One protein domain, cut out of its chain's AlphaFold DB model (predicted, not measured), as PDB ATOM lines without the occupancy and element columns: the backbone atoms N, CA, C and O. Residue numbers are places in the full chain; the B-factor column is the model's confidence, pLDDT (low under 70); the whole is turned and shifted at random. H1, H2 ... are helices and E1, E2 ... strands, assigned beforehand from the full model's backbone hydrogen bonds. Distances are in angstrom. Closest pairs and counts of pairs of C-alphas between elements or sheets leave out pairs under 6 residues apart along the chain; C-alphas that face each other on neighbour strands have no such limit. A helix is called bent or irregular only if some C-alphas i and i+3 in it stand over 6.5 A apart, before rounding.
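What this domain is: This is residues 158 to 322 of the 332 residues of the protein "Hypothetical protein" of Polarella glacialis (UniProt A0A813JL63). A strongly twisted sheet of six strands curls round one helix, H2, and a second helix, H4, packs alongside H2 without being on the sheet. The longest helix, H3, runs along strands E1 and E2, apart from H2. The printed part has 165 residues with six named strands and four named helices, in the order E1 E2 E3 E4 H1 H2 E5 E6 H3 H4, a mixed class of helices and strands. The sheet's order is E4, E3, E2, E1, E5, E6, antiparallel throughout. The whole is compact, with a radius of gyration of the C-alphas of 16.2 A and spans of 48 by 37 by 25 A.

How they stand to each other: Start at inner strands E1, residues 161 to 168, and E5, residues 240 to 248, where N 163 and O 245 are 2.8 A apart, within hydrogen-bond range. E1 makes a hairpin with E2, residues 171 to 177 (N 166 and O 174, 2.9 A). E2 makes one with E3, residues 182 to 185 (N 184 and O 175, 2.7 A), and E3 with edge strand E4, residues 189 to 192 (N 191 and O 183, 2.8 A). E1 to E4 form a meander, each strand the antiparallel neighbour of the one before. E5 makes a hairpin with edge strand E6, residues 251 to 261 (N 244 and O 259, 2.8 A), which bends by 54 degrees at residue 254. H2, residues 221 to 236, is on one face of the sheet, making two layers; look at the C-alphas of Ala 229 and Ile 243, 5.8 A apart, its closest to E5. H4, residues 308 to 319, touches H2, the C-alphas of Ser 231 and Ser 311 being closest at 4.6 A, at a shallow tilt of 6 degrees, opposite ways. H3, residues 269 to 285, is on the sheet at a height of 10.0 A, over E2 and E1 and only just not over E3, where 2 of its 17 C-alphas fall; it runs along the strands, at 18 degrees to E1 on the local plane, and its closest C-alpha to E1 is that of Trp 279, 6.6 A from that of Ile 168. H1, residues 214 to 218, only grazes the sheet, with residues 215 to 218. In H1, H2 and H4 every O i to N i+4 pair is within hydrogen-bond range; in H3, 9 of 13 are.

Where its parts are: Find C-alpha 161 at (-45.753, 30.667, -39.395), where E1 begins; it runs 22.6 A. E2 measures 17.9 A, E5 25.9 A and E6 25.7 A. H2 begins at C-alpha 221, (-43.063, 37.370, -31.303), and runs 22.7 A. H3 runs 26.2 A and is irregular: C-alphas 270 and 273 are 7.4 A apart. H4 runs 17.0 A to C-alpha 319 at (-35.375, 43.485, -31.008).

The domain as a whole: The C-alphas of Pro 211 and Asp 294 are the two farthest apart, at 48.5 A. The printed part has no cut. The links from E4 to H1, 21 residues, and from H3 to H4, 22 residues, are long; in the first, residues 205 to 206 pair antiparallel with residues 189 to 190 of E4. Mean pLDDT of the printed part is 89.1; residues 194 to 202, 313 and 318 to 322 are under 70.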
ATOM      1  N   ALA A 158     -37.414  27.929 -42.645       89.56
ATOM      2  CA  ALA A 158     -37.708  26.614 -42.069       89.56
ATOM      3  C   ALA A 158     -38.919  26.698 -41.125       89.56
ATOM      4  O   ALA A 158     -38.919  27.550 -40.236       89.56
ATOM      5  N   ASP A 159     -39.915  25.837 -41.364       89.56
ATOM      6  CA  ASP A 159     -41.184  25.717 -40.629       89.56
ATOM      7  C   ASP A 159     -41.800  27.074 -40.228       89.56
ATOM      8  O   ASP A 159     -41.936  27.371 -39.038       89.56
ATOM      9  N   PRO A 160     -42.119  27.936 -41.217       95.69
ATOM     10  CA  PRO A 160     -42.608  29.276 -40.949       95.69
ATOM     11  C   PRO A 160     -44.058  29.239 -40.474       95.69
ATOM     12  O   PRO A 160     -44.862  28.451 -40.969       95.69
ATOM     13  N   VAL A 161     -44.387  30.180 -39.597       97.19
ATOM     14  CA  VAL A 161     -45.753  30.667 -39.395       97.19
ATOM     15  C   VAL A 161     -45.859  32.056 -40.009       97.19
ATOM     16  O   VAL A 161     -45.005  32.907 -39.738       97.19
ATOM     17  N   GLU A 162     -46.857  32.280 -40.867       97.75
ATOM     18  CA  GLU A 162     -47.039  33.552 -41.575       97.75
ATOM     19  C   GLU A 162     -48.092  34.449 -40.908       97.75
ATOM     20  O   GLU A 162     -49.255  34.081 -40.725       97.75
ATOM     21  N   PHE A 163     -47.687  35.686 -40.626       97.94
ATOM     22  CA  PHE A 163     -48.571  36.783 -40.255       97.94
ATOM     23  C   PHE A 163     -48.692  37.776 -41.398       97.94
ATOM     24  O   PHE A 163     -47.688  38.221 -41.943       97.94
ATOM     25  N   LYS A 164     -49.912  38.203 -41.704       97.81
ATOM     26  CA  LYS A 164     -50.166  39.304 -42.633       97.81
ATOM     27  C   LYS A 164     -50.544  40.555 -41.850       97.81
ATOM     28  O   LYS A 164     -51.682  40.700 -41.408       97.81
ATOM     29  N   VAL A 165     -49.579  41.442 -41.634       98.12
ATOM     30  CA  VAL A 165     -49.722  42.634 -40.789       98.12
ATOM     31  C   VAL A 165     -50.227  43.809 -41.607       98.12
ATOM     32  O   VAL A 165     -49.551  44.230 -42.539       98.12
ATOM     33  N   LEU A 166     -51.373  44.384 -41.249       97.62
ATOM     34  CA  LEU A 166     -51.878  45.599 -41.882       97.62
ATOM     35  C   LEU A 166     -51.349  46.836 -41.151       97.62
ATOM     36  O   LEU A 166     -51.639  47.051 -39.973       97.62
ATOM     37  N   VAL A 167     -50.588  47.660 -41.868       97.50
ATOM     38  CA  VAL A 167     -50.062  48.940 -41.393       97.50
ATOM     39  C   VAL A 167     -50.807  50.071 -42.083       97.50
ATOM     40  O   VAL A 167     -50.901  50.095 -43.311       97.50
ATOM     41  N   ILE A 168     -51.314  51.014 -41.291       95.62
ATOM     42  CA  ILE A 168     -52.004  52.215 -41.764       95.62
ATOM     43  C   ILE A 168     -51.380  53.428 -41.069       95.62
ATOM     44  O   ILE A 168     -51.168  53.422 -39.858       95.62
ATOM     45  N   TRP A 169     -51.029  54.450 -41.845       94.75
ATOM     46  CA  TRP A 169     -50.376  55.684 -41.395       94.75
ATOM     47  C   TRP A 169     -49.149  55.433 -40.501       94.75
ATOM     48  O   TRP A 169     -48.924  56.120 -39.504       94.75
ATOM     49  N   GLY A 170     -48.353  54.416 -40.853       93.50
ATOM     50  CA  GLY A 170     -47.141  54.023 -40.126       93.50
ATOM     51  C   GLY A 170     -47.381  53.255 -38.819       93.50
ATOM     52  O   GLY A 170     -46.430  53.034 -38.073       93.50
ATOM     53  N   ARG A 171     -48.619  52.841 -38.520       95.44
ATOM     54  CA  ARG A 171     -48.964  52.046 -37.331       95.44
ATOM     55  C   ARG A 171     -49.559  50.701 -37.715       95.44
ATOM     56  O   ARG A 171     -50.497  50.640 -38.505       95.44
ATOM     57  N   ALA A 172     -49.028  49.621 -37.144       97.06
ATOM     58  CA  ALA A 172     -49.618  48.302 -37.324       97.06
ATOM     59  C   ALA A 172     -50.950  48.251 -36.569       97.06
ATOM     60  O   ALA A 172     -50.996  48.503 -35.362       97.06
ATOM     61  N   PHE A 173     -52.029  47.959 -37.284       95.44
ATOM     62  CA  PHE A 173     -53.375  47.937 -36.723       95.44
ATOM     63  C   PHE A 173     -53.755  46.528 -36.261       95.44
ATOM     64  O   PHE A 173     -54.104  46.330 -35.099       95.44
ATOM     65  N   LEU A 174     -53.608  45.551 -37.158       95.94
ATOM     66  CA  LEU A 174     -53.913  44.143 -36.918       95.94
ATOM     67  C   LEU A 174     -52.946  43.230 -37.679       95.94
ATOM     68  O   LEU A 174     -52.259  43.678 -38.601       95.94
ATOM     69  N   ALA A 175     -52.918  41.946 -37.328       96.81
ATOM     70  CA  ALA A 175     -52.280  40.911 -38.136       96.81
ATOM     71  C   ALA A 175     -53.200  39.713 -38.332       96.81
ATOM     72  O   ALA A 175     -53.805  39.244 -37.378       96.81
ATOM     73  N   TYR A 176     -53.265  39.181 -39.546       95.62
ATOM     74  CA  TYR A 176     -53.949  37.921 -39.813       95.62
ATOM     75  C   TYR A 176     -52.970  36.752 -39.670       95.62
ATOM     76  O   TYR A 176     -51.948  36.722 -40.356       95.62
ATOM     77  N   HIS A 177     -53.269  35.803 -38.787       95.50
ATOM     78  CA  HIS A 177     -52.511  34.567 -38.613       95.50
ATOM     79  C   HIS A 177     -52.973  33.543 -39.653       95.50
ATOM     80  O   HIS A 177     -54.131  33.124 -39.639       95.50
ATOM     81  N   MET A 178     -52.076  33.123 -40.548       93.75
ATOM     82  CA  MET A 178     -52.452  32.310 -41.710       93.75
ATOM     83  C   MET A 178     -52.857  30.875 -41.365       93.75
ATOM     84  O   MET A 178     -53.773  30.339 -41.977       93.75
ATOM     85  N   GLU A 179     -52.201  30.259 -40.387       92.88
ATOM     86  CA  GLU A 179     -52.416  28.862 -39.999       92.88
ATOM     87  C   GLU A 179     -53.599  28.699 -39.040       92.88
ATOM     88  O   GLU A 179     -54.312  27.703 -39.114       92.88
ATOM     89  N   ALA A 180     -53.815  29.667 -38.144       92.69
ATOM     90  CA  ALA A 180     -54.937  29.659 -37.207       92.69
ATOM     91  C   ALA A 180     -56.208  30.319 -37.769       92.69
ATOM     92  O   ALA A 180     -57.247  30.268 -37.115       92.69
ATOM     93  N   GLU A 181     -56.112  30.940 -38.951       91.19
ATOM     94  CA  GLU A 181     -57.186  31.678 -39.621       91.19
ATOM     95  C   GLU A 181     -57.909  32.646 -38.667       91.19
ATOM     96  O   GLU A 181     -59.041  32.427 -38.222       91.19
ATOM     97  N   GLY A 182     -57.231  33.734 -38.304       91.62
ATOM     98  CA  GLY A 182     -57.819  34.739 -37.424       91.62
ATOM     99  C   GLY A 182     -57.007  36.017 -37.309       91.62
ATOM    100  O   GLY A 182     -55.843  36.078 -37.704       91.62
ATOM    101  N   ILE A 183     -57.649  37.047 -36.769       93.56
ATOM    102  CA  ILE A 183     -57.071  38.372 -36.574       93.56
ATOM    103  C   ILE A 183     -56.474  38.461 -35.173       93.56
ATOM    104  O   ILE A 183     -57.074  38.040 -34.190       93.56
ATOM    105  N   VAL A 184     -55.291  39.050 -35.092       95.38
ATOM    106  CA  VAL A 184     -54.584  39.377 -33.862       95.38
ATOM    107  C   VAL A 184     -54.554  40.883 -33.710       95.38
ATOM    108  O   VAL A 184     -54.044  41.595 -34.581       95.38
ATOM    109  N   LEU A 185     -55.065  41.353 -32.580       95.50
ATOM    110  CA  LEU A 185     -54.988  42.744 -32.167       95.50
ATOM    111  C   LEU A 185     -53.739  42.989 -31.315       95.50
ATOM    112  O   LEU A 185     -53.089  42.075 -30.802       95.50
ATOM    113  N   ARG A 186     -53.380  44.265 -31.160       94.12
ATOM    114  CA  ARG A 186     -52.142  44.672 -30.478       94.12
ATOM    115  C   ARG A 186     -52.075  44.282 -29.004       94.12
ATOM    116  O   ARG A 186     -50.976  44.169 -28.466       94.12
ATOM    117  N   ASP A 187     -53.223  44.134 -28.361       94.12
ATOM    118  CA  ASP A 187     -53.350  43.738 -26.959       94.12
ATOM    119  C   ASP A 187     -53.213  42.220 -26.746       94.12
ATOM    120  O   ASP A 187     -53.215  41.771 -25.606       94.12
ATOM    121  N   GLY A 188     -53.039  41.441 -27.822       94.88
ATOM    122  CA  GLY A 188     -52.979  39.980 -27.772       94.88
ATOM    123  C   GLY A 188     -54.342  39.307 -27.933       94.88
ATOM    124  O   GLY A 188     -54.417  38.079 -27.891       94.88
ATOM    125  N   THR A 189     -55.413  40.071 -28.163       95.62
ATOM    126  CA  THR A 189     -56.725  39.513 -28.490       95.62
ATOM    127  C   THR A 189     -56.688  38.826 -29.857       95.62
ATOM    128  O   THR A 189     -56.166  39.369 -30.831       95.62
ATOM    129  N   PHE A 190     -57.252  37.623 -29.921       94.44
ATOM    130  CA  PHE A 190     -57.439  36.812 -31.115       94.44
ATOM    131  C   PHE A 190     -58.925  36.714 -31.466       94.44
ATOM    132  O   PHE A 190     -59.751  36.256 -30.670       94.44
ATOM    133  N   GLU A 191     -59.248  37.106 -32.691       92.25
ATOM    134  CA  GLU A 191     -60.574  37.031 -33.289       92.25
ATOM    135  C   GLU A 191     -60.547  35.969 -34.388       92.25
ATOM    136  O   GLU A 191     -60.044  36.190 -35.493       92.25
ATOM    137  N   GLN A 192     -61.067  34.783 -34.076       87.50
ATOM    138  CA  GLN A 192     -61.089  33.685 -35.034       87.50
ATOM    139  C   GLN A 192     -62.068  33.988 -36.169       87.50
ATOM    140  O   GLN A 192     -63.235  34.295 -35.919       87.50
ATOM    141  N   GLY A 193     -61.625  33.818 -37.412       75.19
ATOM    142  CA  GLY A 193     -62.507  33.881 -38.568       75.19
ATOM    143  C   GLY A 193     -61.836  33.306 -39.806       75.19
ATOM    144  O   GLY A 193     -60.695  33.623 -40.138       75.19
ATOM    145  N   GLY A 194     -62.560  32.420 -40.478       65.44
ATOM    146  CA  GLY A 194     -62.076  31.751 -41.674       65.44
ATOM    147  C   GLY A 194     -62.514  32.472 -42.938       65.44
ATOM    148  O   GLY A 194     -63.408  33.323 -42.933       65.44
ATOM    149  N   ARG A 195     -61.970  32.030 -44.075       59.28
ATOM    150  CA  ARG A 195     -62.429  32.470 -45.407       59.28
ATOM    151  C   ARG A 195     -63.926  32.231 -45.638       59.28
ATOM    152  O   ARG A 195     -64.536  32.916 -46.451       59.28
ATOM    153  N   THR A 196     -64.506  31.249 -44.948       57.38
ATOM    154  CA  THR A 196     -65.918  30.855 -45.053       57.38
ATOM    155  C   THR A 196     -66.802  31.449 -43.953       57.38
ATOM    156  O   THR A 196     -68.025  31.371 -44.052       57.38
ATOM    157  N   THR A 197     -66.213  32.066 -42.925       61.97
ATOM    158  CA  THR A 197     -66.921  32.702 -41.803       61.97
ATOM    159  C   THR A 197     -66.418  34.136 -41.602       61.97
ATOM    160  O   THR A 197     -65.857  34.459 -40.552       61.97
ATOM    161  N   PRO A 198     -66.650  35.031 -42.585       54.53
ATOM    162  CA  PRO A 198     -66.082  36.385 -42.606       54.53
ATOM    163  C   PRO A 198     -66.536  37.276 -41.440       54.53
ATOM    164  O   PRO A 198     -65.963  38.336 -41.220       54.53
ATOM    165  N   TRP A 199     -67.548  36.850 -40.680       53.31
ATOM    166  CA  TRP A 199     -68.117  37.594 -39.558       53.31
ATOM    167  C   TRP A 199     -67.463  37.311 -38.204       53.31
ATOM    168  O   TRP A 199     -67.933  37.850 -37.210       53.31
ATOM    169  N   GLY A 200     -66.423  36.470 -38.134       56.03
ATOM    170  CA  GLY A 200     -65.716  36.213 -36.874       56.03
ATOM    171  C   GLY A 200     -66.658  35.775 -35.746       56.03
ATOM    172  O   GLY A 200     -66.762  36.430 -34.717       56.03
ATOM    173  N   LEU A 201     -67.416  34.693 -35.962       56.34
ATOM    174  CA  LEU A 201     -68.515  34.286 -35.069       56.34
ATOM    175  C   LEU A 201     -68.060  33.746 -33.701       56.34
ATOM    176  O   LEU A 201     -68.898  33.488 -32.837       56.34
ATOM    177  N   ALA A 202     -66.759  33.539 -33.497       68.00
ATOM    178  CA  ALA A 202     -66.236  33.187 -32.186       68.00
ATOM    179  C   ALA A 202     -66.016  34.460 -31.367       68.00
ATOM    180  O   ALA A 202     -65.429  35.424 -31.854       68.00
ATOM    181  N   ALA A 203     -66.443  34.440 -30.102       80.75
ATOM    182  CA  ALA A 203     -66.108  35.506 -29.168       80.75
ATOM    183  C   ALA A 203     -64.578  35.728 -29.156       80.75
ATOM    184  O   ALA A 203     -63.840  34.734 -29.139       80.75
ATOM    185  N   PRO A 204     -64.100  36.987 -29.157       90.12
ATOM    186  CA  PRO A 204     -62.678  37.278 -29.032       90.12
ATOM    187  C   PRO A 204     -62.091  36.603 -27.787       90.12
ATOM    188  O   PRO A 204     -62.715  36.584 -26.723       90.12
ATOM    189  N   ARG A 205     -60.893  36.028 -27.916       93.62
ATOM    190  CA  ARG A 205     -60.176  35.330 -26.834       93.62
ATOM    191  C   ARG A 205     -58.770  35.888 -26.711       93.62
ATOM    192  O   ARG A 205     -58.228  36.380 -27.691       93.62
ATOM    193  N   GLN A 206     -58.149  35.798 -25.541       95.81
ATOM    194  CA  GLN A 206     -56.726  36.123 -25.443       95.81
ATOM    195  C   GLN A 206     -55.907  35.033 -26.133       95.81
ATOM    196  O   GLN A 206     -56.147  33.846 -25.919       95.81
ATOM    197  N   MET A 207     -54.927  35.420 -26.950       95.19
ATOM    198  CA  MET A 207     -54.063  34.468 -27.652       95.19
ATOM    199  C   MET A 207     -53.310  33.555 -26.678       95.19
ATOM    200  O   MET A 207     -53.124  32.376 -26.966       95.19
ATOM    201  N   ALA A 208     -52.935  34.073 -25.505       94.75
ATOM    202  CA  ALA A 208     -52.321  33.297 -24.430       94.75
ATOM    203  C   ALA A 208     -53.174  32.102 -23.951       94.75
ATOM    204  O   ALA A 208     -52.612  31.127 -23.453       94.75
ATOM    205  N   ASP A 209     -54.497  32.147 -24.145       94.75
ATOM    206  CA  ASP A 209     -55.432  31.092 -23.737       94.75
ATOM    207  C   ASP A 209     -55.656  30.026 -24.827       94.75
ATOM    208  O   ASP A 209     -56.431  29.089 -24.629       94.75
ATOM    209  N   LEU A 210     -55.008  30.159 -25.990       94.81
ATOM    210  CA  LEU A 210     -55.185  29.291 -27.158       94.81
ATOM    211  C   LEU A 210     -53.954  28.397 -27.345       94.81
ATOM    212  O   LEU A 210     -52.958  28.867 -27.895       94.81
ATOM    213  N   PRO A 211     -53.964  27.123 -26.901       94.88
ATOM    214  CA  PRO A 211     -52.765  26.277 -26.857       94.88
ATOM    215  C   PRO A 211     -51.983  26.189 -28.178       94.88
ATOM    216  O   PRO A 211     -50.755  26.092 -28.174       94.88
ATOM    217  N   GLU A 212     -52.684  26.243 -29.307       94.44
ATOM    218  CA  GLU A 212     -52.138  26.177 -30.661       94.44
ATOM    219  C   GLU A 212     -51.266  27.388 -31.038       94.44
ATOM    220  O   GLU A 212     -50.275  27.229 -31.757       94.44
ATOM    221  N   ILE A 213     -51.576  28.579 -30.512       96.25
ATOM    222  CA  ILE A 213     -50.923  29.847 -30.883       96.25
ATOM    223  C   ILE A 213     -50.406  30.664 -29.695       96.25
ATOM    224  O   ILE A 213     -49.708  31.655 -29.895       96.25
ATOM    225  N   ALA A 214     -50.644  30.232 -28.456       97.06
ATOM    226  CA  ALA A 214     -50.194  30.917 -27.243       97.06
ATOM    227  C   ALA A 214     -48.675  31.134 -27.212       97.06
ATOM    228  O   ALA A 214     -48.188  32.118 -26.654       97.06
ATOM    229  N   TRP A 215     -47.910  30.241 -27.850       97.44
ATOM    230  CA  TRP A 215     -46.457  30.367 -27.971       97.44
ATOM    231  C   TRP A 215     -46.031  31.655 -28.692       97.44
ATOM    232  O   TRP A 215     -45.010  32.225 -28.325       97.44
ATOM    233  N   VAL A 216     -46.825  32.170 -29.641       97.00
ATOM    234  CA  VAL A 216     -46.527  33.419 -30.365       97.00
ATOM    235  C   VAL A 216     -46.422  34.587 -29.379       97.00
ATOM    236  O   VAL A 216     -45.467  35.367 -29.412       97.00
ATOM    237  N   GLN A 217     -47.380  34.690 -28.457       95.56
ATOM    238  CA  GLN A 217     -47.375  35.714 -27.417       95.56
ATOM    239  C   GLN A 217     -46.330  35.419 -26.334       95.56
ATOM    240  O   GLN A 217     -45.567  36.314 -25.967       95.56
ATOM    241  N   ASN A 218     -46.266  34.175 -25.849       96.06
ATOM    242  CA  ASN A 218     -45.410  33.784 -24.725       96.06
ATOM    243  C   ASN A 218     -43.911  33.895 -25.039       96.06
ATOM    244  O   ASN A 218     -43.131  34.280 -24.172       96.06
ATOM    245  N   GLU A 219     -43.504  33.602 -26.274       96.44
ATOM    246  CA  GLU A 219     -42.114  33.749 -26.726       96.44
ATOM    247  C   GLU A 219     -41.777  35.195 -27.137       96.44
ATOM    248  O   GLU A 219     -40.617  35.519 -27.378       96.44
ATOM    249  N   GLY A 220     -42.765  36.097 -27.183       95.19
ATOM    250  CA  GLY A 220     -42.549  37.513 -27.478       95.19
ATOM    251  C   GLY A 220     -42.419  37.850 -28.967       95.19
ATOM    252  O   GLY A 220     -41.750  38.830 -29.303       95.19
ATOM    253  N   HIS A 221     -43.072  37.096 -29.858       96.31
ATOM    254  CA  HIS A 221     -43.063  37.370 -31.303       96.31
ATOM    255  C   HIS A 221     -43.850  38.636 -31.667       96.31
ATOM    256  O   HIS A 221     -43.396  39.418 -32.501       96.31
ATOM    257  N   LEU A 222     -44.997  38.887 -31.020       96.00
ATOM    258  CA  LEU A 222     -45.898  39.991 -31.397       96.00
ATOM    259  C   LEU A 222     -45.212  41.373 -31.420       96.00
ATOM    260  O   LEU A 222     -45.291  42.037 -32.453       96.00
ATOM    261  N   PRO A 223     -44.483  41.825 -30.374       95.25
ATOM    262  CA  PRO A 223     -43.791  43.116 -30.423       95.25
ATOM    263  C   PRO A 223     -42.818  43.259 -31.602       95.25
ATOM    264  O   PRO A 223     -42.686  44.351 -32.154       95.25
ATOM    265  N   ARG A 224     -42.162  42.165 -32.005       95.25
ATOM    266  CA  ARG A 224     -41.190  42.142 -33.109       95.25
ATOM    267  C   ARG A 224     -41.879  42.209 -34.462       95.25
ATOM    268  O   ARG A 224     -41.450  42.984 -35.310       95.25
ATOM    269  N   ILE A 225     -42.971  41.463 -34.629       97.19
ATOM    270  CA  ILE A 225     -43.842  41.520 -35.811       97.19
ATOM    271  C   ILE A 225     -44.332  42.959 -36.027       97.19
ATOM    272  O   ILE A 225     -44.160  43.511 -37.114       97.19
ATOM    273  N   TRP A 226     -44.871  43.600 -34.981       97.50
ATOM    274  CA  TRP A 226     -45.362  44.978 -35.065       97.50
ATOM    275  C   TRP A 226     -44.259  45.965 -35.427       97.50
ATOM    276  O   TRP A 226     -44.426  46.765 -36.345       97.50
ATOM    277  N   ALA A 227     -43.127  45.900 -34.729       96.25
ATOM    278  CA  ALA A 227     -42.028  46.824 -34.960       96.25
ATOM    279  C   ALA A 227     -41.407  46.660 -36.349       96.25
ATOM    280  O   ALA A 227     -41.089  47.664 -36.988       96.25
ATOM    281  N   LEU A 228     -41.263  45.424 -36.839       97.00
ATOM    282  CA  LEU A 228     -40.768  45.155 -38.184       97.00
ATOM    283  C   LEU A 228     -41.706  45.736 -39.245       97.00
ATOM    284  O   LEU A 228     -41.244  46.450 -40.135       97.00
ATOM    285  N   ALA A 229     -43.012  45.490 -39.121       97.94
ATOM    286  CA  ALA A 229     -44.000  45.996 -40.068       97.94
ATOM    287  C   ALA A 229     -44.065  47.534 -40.081       97.94
ATOM    288  O   ALA A 229     -44.038  48.146 -41.149       97.94
ATOM    289  N   GLU A 230     -44.096  48.173 -38.905       97.00
ATOM    290  CA  GLU A 230     -44.104  49.639 -38.780       97.00
ATOM    291  C   GLU A 230     -42.828  50.268 -39.346       97.00
ATOM    292  O   GLU A 230     -42.895  51.249 -40.087       97.00
ATOM    293  N   SER A 231     -41.667  49.678 -39.052       95.69
ATOM    294  CA  SER A 231     -40.378  50.170 -39.551       95.69
ATOM    295  C   SER A 231     -40.287  50.060 -41.074       95.69
ATOM    296  O   SER A 231     -39.820  50.996 -41.725       95.69
ATOM    297  N   ALA A 232     -40.768  48.950 -41.648       96.25
ATOM    298  CA  ALA A 232     -40.837  48.747 -43.093       96.25
ATOM    299  C   ALA A 232     -41.767  49.767 -43.766       96.25
ATOM    300  O   ALA A 232     -41.384  50.393 -44.754       96.25
ATOM    301  N   ALA A 233     -42.960  49.994 -43.212       95.75
ATOM    302  CA  ALA A 233     -43.896  50.988 -43.734       95.75
ATOM    303  C   ALA A 233     -43.328  52.415 -43.670       95.75
ATOM    304  O   ALA A 233     -43.434  53.168 -44.640       95.75
ATOM    305  N   LEU A 234     -42.675  52.769 -42.558       93.38
ATOM    306  CA  LEU A 234     -42.032  54.071 -42.388       93.38
ATOM    307  C   LEU A 234     -40.875  54.274 -43.375       93.38
ATOM    308  O   LEU A 234     -40.737  55.361 -43.931       93.38
ATOM    309  N   ALA A 235     -40.075  53.232 -43.615       93.50
ATOM    310  CA  ALA A 235     -39.004  53.245 -44.609       93.50
ATOM    311  C   ALA A 235     -39.524  53.451 -46.036       93.50
ATOM    312  O   ALA A 235     -38.927  54.199 -46.804       93.50
ATOM    313  N   MET A 236     -40.647  52.817 -46.376       94.88
ATOM    314  CA  MET A 236     -41.293  52.997 -47.675       94.88
ATOM    315  C   MET A 236     -41.970  54.367 -47.819       94.88
ATOM    316  O   MET A 236     -42.249  54.786 -48.937       94.88
ATOM    317  N   GLY A 237     -42.265  55.063 -46.716       92.81
ATOM    318  CA  GLY A 237     -43.022  56.315 -46.752       92.81
ATOM    319  C   GLY A 237     -44.458  56.126 -47.252       92.81
ATOM    320  O   GLY A 237     -45.027  57.037 -47.849       92.81
ATOM    321  N   ILE A 238     -45.029  54.938 -47.034       93.69
ATOM    322  CA  ILE A 238     -46.348  54.548 -47.536       93.69
ATOM    323  C   ILE A 238     -47.400  54.645 -46.417       93.69
ATOM    324  O   ILE A 238     -47.179  54.232 -45.282       93.69
ATOM    325  N   ASP A 239     -48.570  55.176 -46.763       94.69
ATOM    326  CA  ASP A 239     -49.737  55.363 -45.893       94.69
ATOM    327  C   ASP A 239     -50.505  54.069 -45.578       94.69
ATOM    328  O   ASP A 239     -51.154  53.985 -44.542       94.69
ATOM    329  N   GLN A 240     -50.439  53.056 -46.440       95.56
ATOM    330  CA  GLN A 240     -51.080  51.759 -46.239       95.56
ATOM    331  C   GLN A 240     -50.263  50.639 -46.874       95.56
ATOM    332  O   GLN A 240     -49.947  50.687 -48.062       95.56
ATOM    333  N   VAL A 241     -49.956  49.604 -46.096       97.56
ATOM    334  CA  VAL A 241     -49.301  48.401 -46.611       97.56
ATOM    335  C   VAL A 241     -49.616  47.191 -45.740       97.56
ATOM    336  O   VAL A 241     -49.664  47.282 -44.514       97.56
ATOM    337  N   ARG A 242     -49.822  46.036 -46.370       97.81
ATOM    338  CA  ARG A 242     -49.755  44.735 -45.705       97.81
ATOM    339  C   ARG A 242     -48.322  44.218 -45.771       97.81
ATOM    340  O   ARG A 242     -47.768  44.174 -46.864       97.81
ATOM    341  N   ILE A 243     -47.753  43.809 -44.644       98.50
ATOM    342  CA  ILE A 243     -46.435  43.173 -44.562       98.50
ATOM    343  C   ILE A 243     -46.633  41.714 -44.160       98.50
ATOM    344  O   ILE A 243     -47.166  41.438 -43.085       98.50
ATOM    345  N   ASP A 244     -46.200  40.793 -45.011       98.38
ATOM    346  CA  ASP A 244     -46.243  39.362 -44.733       98.38
ATOM    347  C   ASP A 244     -44.948  38.983 -44.016       98.38
ATOM    348  O   ASP A 244     -43.857  39.195 -44.544       98.38
ATOM    349  N   ILE A 245     -45.055  38.477 -42.792       98.62
ATOM    350  CA  ILE A 245     -43.933  38.218 -41.893       98.62
ATOM    351  C   ILE A 245     -43.929  36.743 -41.514       98.62
ATOM    352  O   ILE A 245     -44.917  36.224 -41.000       98.62
ATOM    353  N   PHE A 246     -42.789  36.089 -41.714       98.38
ATOM    354  CA  PHE A 246     -42.520  34.769 -41.164       98.38
ATOM    355  C   PHE A 246     -41.930  34.871 -39.764       98.38
ATOM    356  O   PHE A 246     -41.033  35.682 -39.521       98.38
ATOM    357  N   ILE A 247     -42.396  33.989 -38.882       97.81
ATOM    358  CA  ILE A 247     -41.786  33.693 -37.586       97.81
ATOM    359  C   ILE A 247     -41.526  32.193 -37.430       97.81
ATOM    360  O   ILE A 247     -42.067  31.386 -38.192       97.81
ATOM    361  N   ARG A 248     -40.730  31.805 -36.427       96.69
ATOM    362  CA  ARG A 248     -40.502  30.397 -36.071       96.69
ATOM    363  C   ARG A 248     -40.643  30.159 -34.570       96.69
ATOM    364  O   ARG A 248     -40.081  30.884 -33.754       96.69
ATOM    365  N   LYS A 249     -41.355  29.092 -34.212       96.69
ATOM    366  CA  LYS A 249     -41.504  28.647 -32.822       96.69
ATOM    367  C   LYS A 249     -40.156  28.278 -32.201       96.69
ATOM    368  O   LYS A 249     -39.361  27.578 -32.823       96.69
ATOM    369  N   GLY A 250     -39.916  28.732 -30.975       96.75
ATOM    370  CA  GLY A 250     -38.661  28.546 -30.245       96.75
ATOM    371  C   GLY A 250     -37.533  29.498 -30.656       96.75
ATOM    372  O   GLY A 250     -36.491  29.509 -30.003       96.75
ATOM    373  N   GLU A 251     -37.726  30.320 -31.692       95.88
ATOM    374  CA  GLU A 251     -36.735  31.274 -32.194       95.88
ATOM    375  C   GLU A 251     -37.356  32.679 -32.319       95.88
ATOM    376  O   GLU A 251     -37.627  33.142 -33.425       95.88
ATOM    377  N   PRO A 252     -37.577  33.406 -31.206       92.38
ATOM    378  CA  PRO A 252     -38.212  34.731 -31.227       92.38
ATOM    379  C   PRO A 252     -37.456  35.792 -32.034       92.38
ATOM    380  O   PRO A 252     -38.041  36.783 -32.461       92.38
ATOM    381  N   GLU A 253     -36.161  35.591 -32.277       92.00
ATOM    382  CA  GLU A 253     -35.362  36.461 -33.146       92.00
ATOM    383  C   GLU A 253     -35.558  36.162 -34.640       92.00
ATOM    384  O   GLU A 253     -35.244  37.008 -35.478       92.00
ATOM    385  N   ALA A 254     -36.059  34.973 -34.994       94.06
ATOM    386  CA  ALA A 254     -36.273  34.560 -36.374       94.06
ATOM    387  C   ALA A 254     -37.567  35.188 -36.903       94.06
ATOM    388  O   ALA A 254     -38.606  34.538 -36.972       94.06
ATOM    389  N   VAL A 255     -37.479  36.461 -37.287       96.06
ATOM    390  CA  VAL A 255     -38.552  37.234 -37.914       96.06
ATOM    391  C   VAL A 255     -38.068  37.765 -39.261       96.06
ATOM    392  O   VAL A 255     -36.988  38.348 -39.335       96.06
ATOM    393  N   ALA A 256     -38.827  37.557 -40.336       97.56
ATOM    394  CA  ALA A 256     -38.428  38.012 -41.668       97.56
ATOM    395  C   ALA A 256     -39.625  38.404 -42.533       97.56
ATOM    396  O   ALA A 256     -40.665  37.754 -42.491       97.56
ATOM    397  N   ILE A 257     -39.463  39.440 -43.353       98.31
ATOM    398  CA  ILE A 257     -40.456  39.842 -44.349       98.31
ATOM    399  C   ILE A 257     -40.434  38.816 -45.492       98.31
ATOM    400  O   ILE A 257     -39.380  38.469 -46.024       98.31
ATOM    401  N   ASN A 258     -41.599  38.302 -45.867       97.19
ATOM    402  CA  ASN A 258     -41.777  37.428 -47.021       97.19
ATOM    403  C   ASN A 258     -42.157  38.251 -48.255       97.19
ATOM    404  O   ASN A 258     -41.479  38.190 -49.283       97.19
ATOM    405  N   GLU A 259     -43.244  39.013 -48.136       96.56
ATOM    406  CA  GLU A 259     -43.874  39.786 -49.207       96.56
ATOM    407  C   GLU A 259     -44.580  41.017 -48.621       96.56
ATOM    408  O   GLU A 259     -44.747  41.139 -47.405       96.56
ATOM    409  N   ILE A 260     -45.010  41.934 -49.484       98.00
ATOM    410  CA  ILE A 260     -45.888  43.041 -49.106       98.00
ATOM    411  C   ILE A 260     -47.068  43.150 -50.067       98.00
ATOM    412  O   ILE A 260     -47.042  42.587 -51.160       98.00
ATOM    413  N   SER A 261     -48.097  43.902 -49.683       96.56
ATOM    414  CA  SER A 261     -49.156  44.300 -50.608       96.56
ATOM    415  C   SER A 261     -49.735  45.676 -50.294       96.56
ATOM    416  O   SER A 261     -50.160  45.940 -49.169       96.56
ATOM    417  N   LEU A 262     -49.789  46.542 -51.308       95.50
ATOM    418  CA  LEU A 262     -50.448  47.850 -51.287       95.50
ATOM    419  C   LEU A 262     -51.905  47.755 -51.745       95.50
ATOM    420  O   LEU A 262     -52.603  48.760 -51.758       95.50
ATOM    421  N   SER A 263     -52.360  46.575 -52.168       92.50
ATOM    422  CA  SER A 263     -53.713  46.349 -52.683       92.50
ATOM    423  C   SER A 263     -54.351  45.110 -52.046       92.50
ATOM    424  O   SER A 263     -54.951  44.273 -52.724       92.50
ATOM    425  N   SER A 264     -54.155  44.930 -50.738       89.75
ATOM    426  CA  SER A 264     -54.571  43.709 -50.051       89.75
ATOM    427  C   SER A 264     -56.057  43.699 -49.689       89.75
ATOM    428  O   SER A 264     -56.466  44.313 -48.703       89.75
ATOM    429  N   GLY A 265     -56.830  42.869 -50.389       85.69
ATOM    430  CA  GLY A 265     -58.190  42.465 -50.001       85.69
ATOM    431  C   GLY A 265     -58.216  41.308 -48.991       85.69
ATOM    432  O   GLY A 265     -58.962  40.352 -49.168       85.69
ATOM    433  N   MET A 266     -57.327  41.336 -47.998       85.56
ATOM    434  CA  MET A 266     -57.288  40.342 -46.916       85.56
ATOM    435  C   MET A 266     -58.604  40.377 -46.121       85.56
ATOM    436  O   MET A 266     -59.163  41.463 -45.966       85.56
ATOM    437  N   PRO A 267     -59.093  39.238 -45.589       80.25
ATOM    438  CA  PRO A 267     -60.233  39.247 -44.683       80.25
ATOM    439  C   PRO A 267     -59.943  40.126 -43.461       80.25
ATOM    440  O   PRO A 267     -59.131  39.775 -42.609       80.25
ATOM    441  N   ASN A 268     -60.610  41.276 -43.391       84.31
ATOM    442  CA  ASN A 268     -60.538  42.196 -42.254       84.31
ATOM    443  C   ASN A 268     -61.732  42.025 -41.295       84.31
ATOM    444  O   ASN A 268     -61.837  42.740 -40.304       84.31
ATOM    445  N   HIS A 269     -62.637  41.086 -41.591       83.81
ATOM    446  CA  HIS A 269     -63.864  40.813 -40.838       83.81
ATOM    447  C   HIS A 269     -64.631  42.106 -40.495       83.81
ATOM    448  O   HIS A 269     -64.851  42.949 -41.365       83.81
ATOM    449  N   MET A 270     -64.998  42.284 -39.223       84.50
ATOM    450  CA  MET A 270     -65.731  43.442 -38.705       84.50
ATOM    451  C   MET A 270     -64.927  44.754 -38.733       84.50
ATOM    452  O   MET A 270     -65.480  45.808 -38.436       84.50
ATOM    453  N   HIS A 271     -63.639  44.722 -39.096       88.75
ATOM    454  CA  HIS A 271     -62.792  45.918 -39.153       88.75
ATOM    455  C   HIS A 271     -62.869  46.651 -40.496       88.75
ATOM    456  O   HIS A 271     -62.355  47.759 -40.583       88.75
ATOM    457  N   SER A 272     -63.487  46.072 -41.534       86.94
ATOM    458  CA  SER A 272     -63.478  46.621 -42.905       86.94
ATOM    459  C   SER A 272     -63.890  48.102 -42.969       86.94
ATOM    460  O   SER A 272     -63.107  48.941 -43.415       86.94
ATOM    461  N   ASP A 273     -65.063  48.443 -42.432       84.81
ATOM    462  CA  ASP A 273     -65.603  49.811 -42.481       84.81
ATOM    463  C   ASP A 273     -64.749  50.793 -41.665       84.81
ATOM    464  O   ASP A 273     -64.524  51.944 -42.050       84.81
ATOM    465  N   PHE A 274     -64.227  50.335 -40.524       90.00
ATOM    466  CA  PHE A 274     -63.339  51.144 -39.693       90.00
ATOM    467  C   PHE A 274     -62.008  51.421 -40.402       90.00
ATOM    468  O   PHE A 274     -61.507  52.542 -40.351       90.00
ATOM    469  N   LEU A 275     -61.451  50.425 -41.095       91.50
ATOM    470  CA  LEU A 275     -60.206  50.556 -41.855       91.50
ATOM    471  C   LEU A 275     -60.349  51.531 -43.023       91.50
ATOM    472  O   LEU A 275     -59.436  52.330 -43.245       91.50
ATOM    473  N   GLY A 276     -61.482  51.493 -43.733       90.81
ATOM    474  CA  GLY A 276     -61.785  52.441 -44.805       90.81
ATOM    475  C   GLY A 276     -61.725  53.885 -44.303       90.81
ATOM    476  O   GLY A 276     -60.941  54.692 -44.807       90.81
ATOM    477  N   ASN A 277     -62.444  54.174 -43.215       90.69
ATOM    478  CA  ASN A 277     -62.437  55.493 -42.580       90.69
ATOM    479  C   ASN A 277     -61.054  55.886 -42.033       90.69
ATOM    480  O   ASN A 277     -60.600  57.008 -42.256       90.69
ATOM    481  N   LEU A 278     -60.350  54.962 -41.369       92.38
ATOM    482  CA  LEU A 278     -59.016  55.210 -40.814       92.38
ATOM    483  C   LEU A 278     -57.999  55.594 -41.899       92.38
ATOM    484  O   LEU A 278     -57.121  56.429 -41.662       92.38
ATOM    485  N   TRP A 279     -58.100  54.998 -43.087       92.81
ATOM    486  CA  TRP A 279     -57.260  55.366 -44.222       92.81
ATOM    487  C   TRP A 279     -57.714  56.677 -44.879       92.81
ATOM    488  O   TRP A 279     -56.886  57.547 -45.137       92.81
ATOM    489  N   MET A 280     -59.013  56.852 -45.117       92.06
ATOM    490  CA  MET A 280     -59.551  57.995 -45.857       92.06
ATOM    491  C   MET A 280     -59.458  59.322 -45.089       92.06
ATOM    492  O   MET A 280     -59.100  60.348 -45.676       92.06
ATOM    493  N   ASP A 281     -59.788  59.336 -43.794       91.94
ATOM    494  CA  ASP A 281     -59.957  60.576 -43.026       91.94
ATOM    495  C   ASP A 281     -58.713  61.482 -43.069       91.94
ATOM    496  O   ASP A 281     -58.863  62.685 -43.314       91.94
ATOM    497  N   PRO A 282     -57.474  60.972 -42.913       93.50
ATOM    498  CA  PRO A 282     -56.295  61.819 -43.033       93.50
ATOM    499  C   PRO A 282     -56.098  62.415 -44.428       93.50
ATOM    500  O   PRO A 282     -55.604  63.538 -44.518       93.50
ATOM    501  N   HIS A 283     -56.506  61.729 -45.504       91.25
ATOM    502  CA  HIS A 283     -56.461  62.283 -46.864       91.25
ATOM    503  C   HIS A 283     -57.453  63.435 -47.030       91.25
ATOM    504  O   HIS A 283     -57.061  64.517 -47.468       91.25
ATOM    505  N   VAL A 284     -58.709  63.229 -46.618       91.12
ATOM    506  CA  VAL A 284     -59.782  64.238 -46.700       91.12
ATOM    507  C   VAL A 284     -59.440  65.478 -45.879       91.12
ATOM    508  O   VAL A 284     -59.605  66.606 -46.342       91.12
ATOM    509  N   ASN A 285     -58.917  65.278 -44.671       93.94
ATOM    510  CA  ASN A 285     -58.641  66.364 -43.737       93.94
ATOM    511  C   ASN A 285     -57.192  66.875 -43.792       93.94
ATOM    512  O   ASN A 285     -56.822  67.760 -43.020       93.94
ATOM    513  N   SER A 286     -56.360  66.336 -44.690       93.38
ATOM    514  CA  SER A 286     -54.933  66.676 -44.806       93.38
ATOM    515  C   SER A 286     -54.151  66.527 -43.489       93.38
ATOM    516  O   SER A 286     -53.290  67.345 -43.168       93.38
ATOM    517  N   TRP A 287     -54.427  65.474 -42.713       93.56
ATOM    518  CA  TRP A 287     -53.725  65.183 -41.450       93.56
ATOM    519  C   TRP A 287     -52.358  64.512 -41.644       93.56
ATOM    520  O   TRP A 287     -51.682  64.171 -40.672       93.56
ATOM    521  N   TYR A 288     -51.930  64.319 -42.890       89.50
ATOM    522  CA  TYR A 288     -50.652  63.710 -43.229       89.50
ATOM    523  C   TYR A 288     -49.589  64.759 -43.569       89.50
ATOM    524  O   TYR A 288     -49.868  65.884 -43.987       89.50
ATOM    525  N   LYS A 289     -48.325  64.353 -43.437       87.50
ATOM    526  CA  LYS A 289     -47.187  65.078 -44.002       87.50
ATOM    527  C   LYS A 289     -46.750  64.364 -45.269       87.50
ATOM    528  O   LYS A 289     -46.641  63.141 -45.279       87.50
ATOM    529  N   LYS A 290     -46.481  65.125 -46.329       87.06
ATOM    530  CA  LYS A 290     -45.885  64.567 -47.545       87.06
ATOM    531  C   LYS A 290     -44.506  64.013 -47.208       87.06
ATOM    532  O   LYS A 290     -43.714  64.697 -46.561       87.06
ATOM    533  N   PHE A 291     -44.239  62.790 -47.647       86.31
ATOM    534  CA  PHE A 291     -42.921  62.188 -47.539       86.31
ATOM    535  C   PHE A 291     -42.007  62.833 -48.596       86.31
ATOM    536  O   PHE A 291     -42.323  62.734 -49.785       86.31
ATOM    537  N   PRO A 292     -40.936  63.555 -48.213       84.31
ATOM    538  CA  PRO A 292     -40.121  64.286 -49.175       84.31
ATOM    539  C   PRO A 292     -39.103  63.339 -49.816       84.31
ATOM    540  O   PRO A 292     -37.969  63.238 -49.358       84.31
ATOM    541  N   ALA A 293     -39.541  62.622 -50.850       88.31
ATOM    542  CA  ALA A 293     -38.712  61.726 -51.643       88.31
ATOM    543  C   ALA A 293     -38.821  62.046 -53.135       88.31
ATOM    544  O   ALA A 293     -39.902  61.971 -53.720       88.31
ATOM    545  N   ASP A 294     -37.677  62.302 -53.760       90.12
ATOM    546  CA  ASP A 294     -37.603  62.590 -55.196       90.12
ATOM    547  C   ASP A 294     -37.499  61.315 -56.047       90.12
ATOM    548  O   ASP A 294     -37.740  61.346 -57.253       90.12
ATOM    549  N   VAL A 295     -37.208  60.168 -55.422       94.06
ATOM    550  CA  VAL A 295     -37.096  58.861 -56.090       94.06
ATOM    551  C   VAL A 295     -38.282  57.946 -55.762       94.06
ATOM    552  O   VAL A 295     -38.892  58.102 -54.696       94.06
ATOM    553  N   PRO A 296     -38.638  57.008 -56.660       95.81
ATOM    554  CA  PRO A 296     -39.619  55.969 -56.377       95.81
ATOM    555  C   PRO A 296     -39.307  55.166 -55.109       95.81
ATOM    556  O   PRO A 296     -38.139  54.954 -54.786       95.81
ATOM    557  N   VAL A 297     -40.339  54.653 -54.433       96.12
ATOM    558  CA  VAL A 297     -40.215  53.914 -53.162       96.12
ATOM    559  C   VAL A 297     -39.216  52.761 -53.254       96.12
ATOM    560  O   VAL A 297     -38.373  52.606 -52.378       96.12
ATOM    561  N   HIS A 298     -39.250  51.982 -54.336       96.81
ATOM    562  CA  HIS A 298     -38.342  50.847 -54.520       96.81
ATOM    563  C   HIS A 298     -36.862  51.252 -54.679       96.81
ATOM    564  O   HIS A 298     -35.981  50.398 -54.615       96.81
ATOM    565  N   LEU A 299     -36.566  52.542 -54.874       96.69
ATOM    566  CA  LEU A 299     -35.213  53.104 -54.932       96.69
ATOM    567  C   LEU A 299     -34.803  53.830 -53.646       96.69
ATOM    568  O   LEU A 299     -33.670  54.309 -53.573       96.69
ATOM    569  N   LEU A 300     -35.687  53.902 -52.647       95.00
ATOM    570  CA  LEU A 300     -35.368  54.525 -51.370       95.00
ATOM    571  C   LEU A 300     -34.300  53.735 -50.613       95.00
ATOM    572  O   LEU A 300     -34.279  52.502 -50.615       95.00
ATOM    573  N   ASP A 301     -33.418  54.474 -49.951       93.19
ATOM    574  CA  ASP A 301     -32.322  53.972 -49.139       93.19
ATOM    575  C   ASP A 301     -31.951  54.982 -48.028       93.19
ATOM    576  O   ASP A 301     -32.482  56.098 -47.993       93.19
ATOM    577  N   PRO A 302     -31.027  54.642 -47.110       90.19
ATOM    578  CA  PRO A 302     -30.648  55.519 -46.001       90.19
ATOM    579  C   PRO A 302     -30.162  56.920 -46.402       90.19
ATOM    580  O   PRO A 302     -30.225  57.840 -45.588       90.19
ATOM    581  N   SER A 303     -29.636  57.086 -47.618       90.00
ATOM    582  CA  SER A 303     -29.080  58.351 -48.109       90.00
ATOM    583  C   SER A 303     -30.142  59.303 -48.664       90.00
ATOM    584  O   SER A 303     -29.901  60.508 -48.725       90.00
ATOM    585  N   ASN A 304     -31.314  58.782 -49.040       88.69
ATOM    586  CA  ASN A 304     -32.390  59.546 -49.673       88.69
ATOM    587  C   ASN A 304     -33.760  59.392 -48.971       88.69
ATOM    588  O   ASN A 304     -34.734  60.014 -49.394       88.69
ATOM    589  N   ALA A 305     -33.833  58.625 -47.875       84.25
ATOM    590  CA  ALA A 305     -35.017  58.472 -47.037       84.25
ATOM    591  C   ALA A 305     -34.907  59.325 -45.746       84.25
ATOM    592  O   ALA A 305     -34.214  58.949 -44.797       84.25
ATOM    593  N   PRO A 306     -35.629  60.455 -45.637       72.00
ATOM    594  CA  PRO A 306     -35.479  61.425 -44.542       72.00
ATOM    595  C   PRO A 306     -35.826  60.873 -43.148       72.00
ATOM    596  O   PRO A 306     -35.357  61.398 -42.140       72.00
ATOM    597  N   ASN A 307     -36.616  59.798 -43.071       71.62
ATOM    598  CA  ASN A 307     -37.044  59.181 -41.812       71.62
ATOM    599  C   ASN A 307     -36.272  57.898 -41.459       71.62
ATOM    600  O   ASN A 307     -36.643  57.200 -40.515       71.62
ATOM    601  N   TRP A 308     -35.191  57.591 -42.180       71.88
ATOM    602  CA  TRP A 308     -34.479  56.320 -42.047       71.88
ATOM    603  C   TRP A 308     -33.999  56.017 -40.619       71.88
ATOM    604  O   TRP A 308     -34.172  54.913 -40.099       71.88
ATOM    605  N   ASN A 309     -33.448  57.027 -39.942       73.88
ATOM    606  CA  ASN A 309     -32.943  56.871 -38.578       73.88
ATOM    607  C   ASN A 309     -34.051  56.497 -37.582       73.88
ATOM    608  O   ASN A 309     -33.803  55.712 -36.669       73.88
ATOM    609  N   ALA A 310     -35.275  57.003 -37.770       71.75
ATOM    610  CA  ALA A 310     -36.404  56.662 -36.908       71.75
ATOM    611  C   ALA A 310     -36.816  55.188 -37.076       71.75
ATOM    612  O   ALA A 310     -37.040  54.506 -36.075       71.75
ATOM    613  N   SER A 311     -36.824  54.673 -38.313       71.38
ATOM    614  CA  SER A 311     -37.113  53.259 -38.599       71.38
ATOM    615  C   SER A 311     -36.096  52.316 -37.948       71.38
ATOM    616  O   SER A 311     -36.479  51.330 -37.320       71.38
ATOM    617  N   ARG A 312     -34.792  52.625 -38.033       73.69
ATOM    618  CA  ARG A 312     -33.748  51.779 -37.420       73.69
ATOM    619  C   ARG A 312     -33.833  51.744 -35.902       73.69
ATOM    620  O   ARG A 312     -33.660  50.679 -35.309       73.69
ATOM    621  N   VAL A 313     -34.088  52.890 -35.269       68.50
ATOM    622  CA  VAL A 313     -34.205  52.961 -33.807       68.50
ATOM    623  C   VAL A 313     -35.365  52.088 -33.337       68.50
ATOM    624  O   VAL A 313     -35.138  51.224 -32.492       68.50
ATOM    625  N   ALA A 314     -36.547  52.221 -33.949       70.06
ATOM    626  CA  ALA A 314     -37.728  51.434 -33.593       70.06
ATOM    627  C   ALA A 314     -37.485  49.917 -33.702       70.06
ATOM    628  O   ALA A 314     -37.775  49.174 -32.761       70.06
ATOM    629  N   LEU A 315     -36.878  49.457 -34.803       75.00
ATOM    630  CA  LEU A 315     -36.549  48.042 -34.985       75.00
ATOM    631  C   LEU A 315     -35.494  47.562 -33.975       75.00
ATOM    632  O   LEU A 315     -35.639  46.492 -33.382       75.00
ATOM    633  N   SER A 316     -34.449  48.358 -33.733       74.25
ATOM    634  CA  SER A 316     -33.393  48.011 -32.773       74.25
ATOM    635  C   SER A 316     -33.907  47.936 -31.334       74.25
ATOM    636  O   SER A 316     -33.432  47.124 -30.549       74.25
ATOM    637  N   GLU A 317     -34.875  48.772 -30.958       72.06
ATOM    638  CA  GLU A 317     -35.448  48.774 -29.612       72.06
ATOM    639  C   GLU A 317     -36.388  47.594 -29.395       72.06
ATOM    640  O   GLU A 317     -36.340  46.970 -28.336       72.06
ATOM    641  N   ALA A 318     -37.190  47.249 -30.402       68.69
ATOM    642  CA  ALA A 318     -38.104  46.114 -30.337       68.69
ATOM    643  C   ALA A 318     -37.394  44.755 -30.368       68.69
ATOM    644  O   ALA A 318     -37.942  43.762 -29.891       68.69
ATOM    645  N   THR A 319     -36.179  44.709 -30.919       65.25
ATOM    646  CA  THR A 319     -35.375  43.485 -31.008       65.25
ATOM    647  C   THR A 319     -34.440  43.278 -29.818       65.25
ATOM    648  O   THR A 319     -33.898  42.183 -29.658       65.25
ATOM    649  N   ARG A 320     -34.280  44.273 -28.929       65.12
ATOM    650  CA  ARG A 320     -33.480  44.106 -27.705       65.12
ATOM    651  C   ARG A 320     -34.127  43.068 -26.777       65.12
ATOM    652  O   ARG A 320     -35.292  43.234 -26.410       65.12
ATOM    653  N   PRO A 321     -33.373  42.055 -26.310       57.97
ATOM    654  CA  PRO A 321     -33.854  41.134 -25.287       57.97
ATOM    655  C   PRO A 321     -34.324  41.909 -24.051       57.97
ATOM    656  O   PRO A 321     -33.583  42.749 -23.530       57.97
ATOM    657  N   LYS A 322     -35.537  41.625 -23.554       53.91
ATOM    658  CA  LYS A 322     -36.085  42.279 -22.348       53.91
ATOM    659  C   LYS A 322     -35.157  42.126 -21.128       53.91
ATOM    660  O   LYS A 322     -35.069  43.044 -20.314       53.91
TER     661      LYS A 322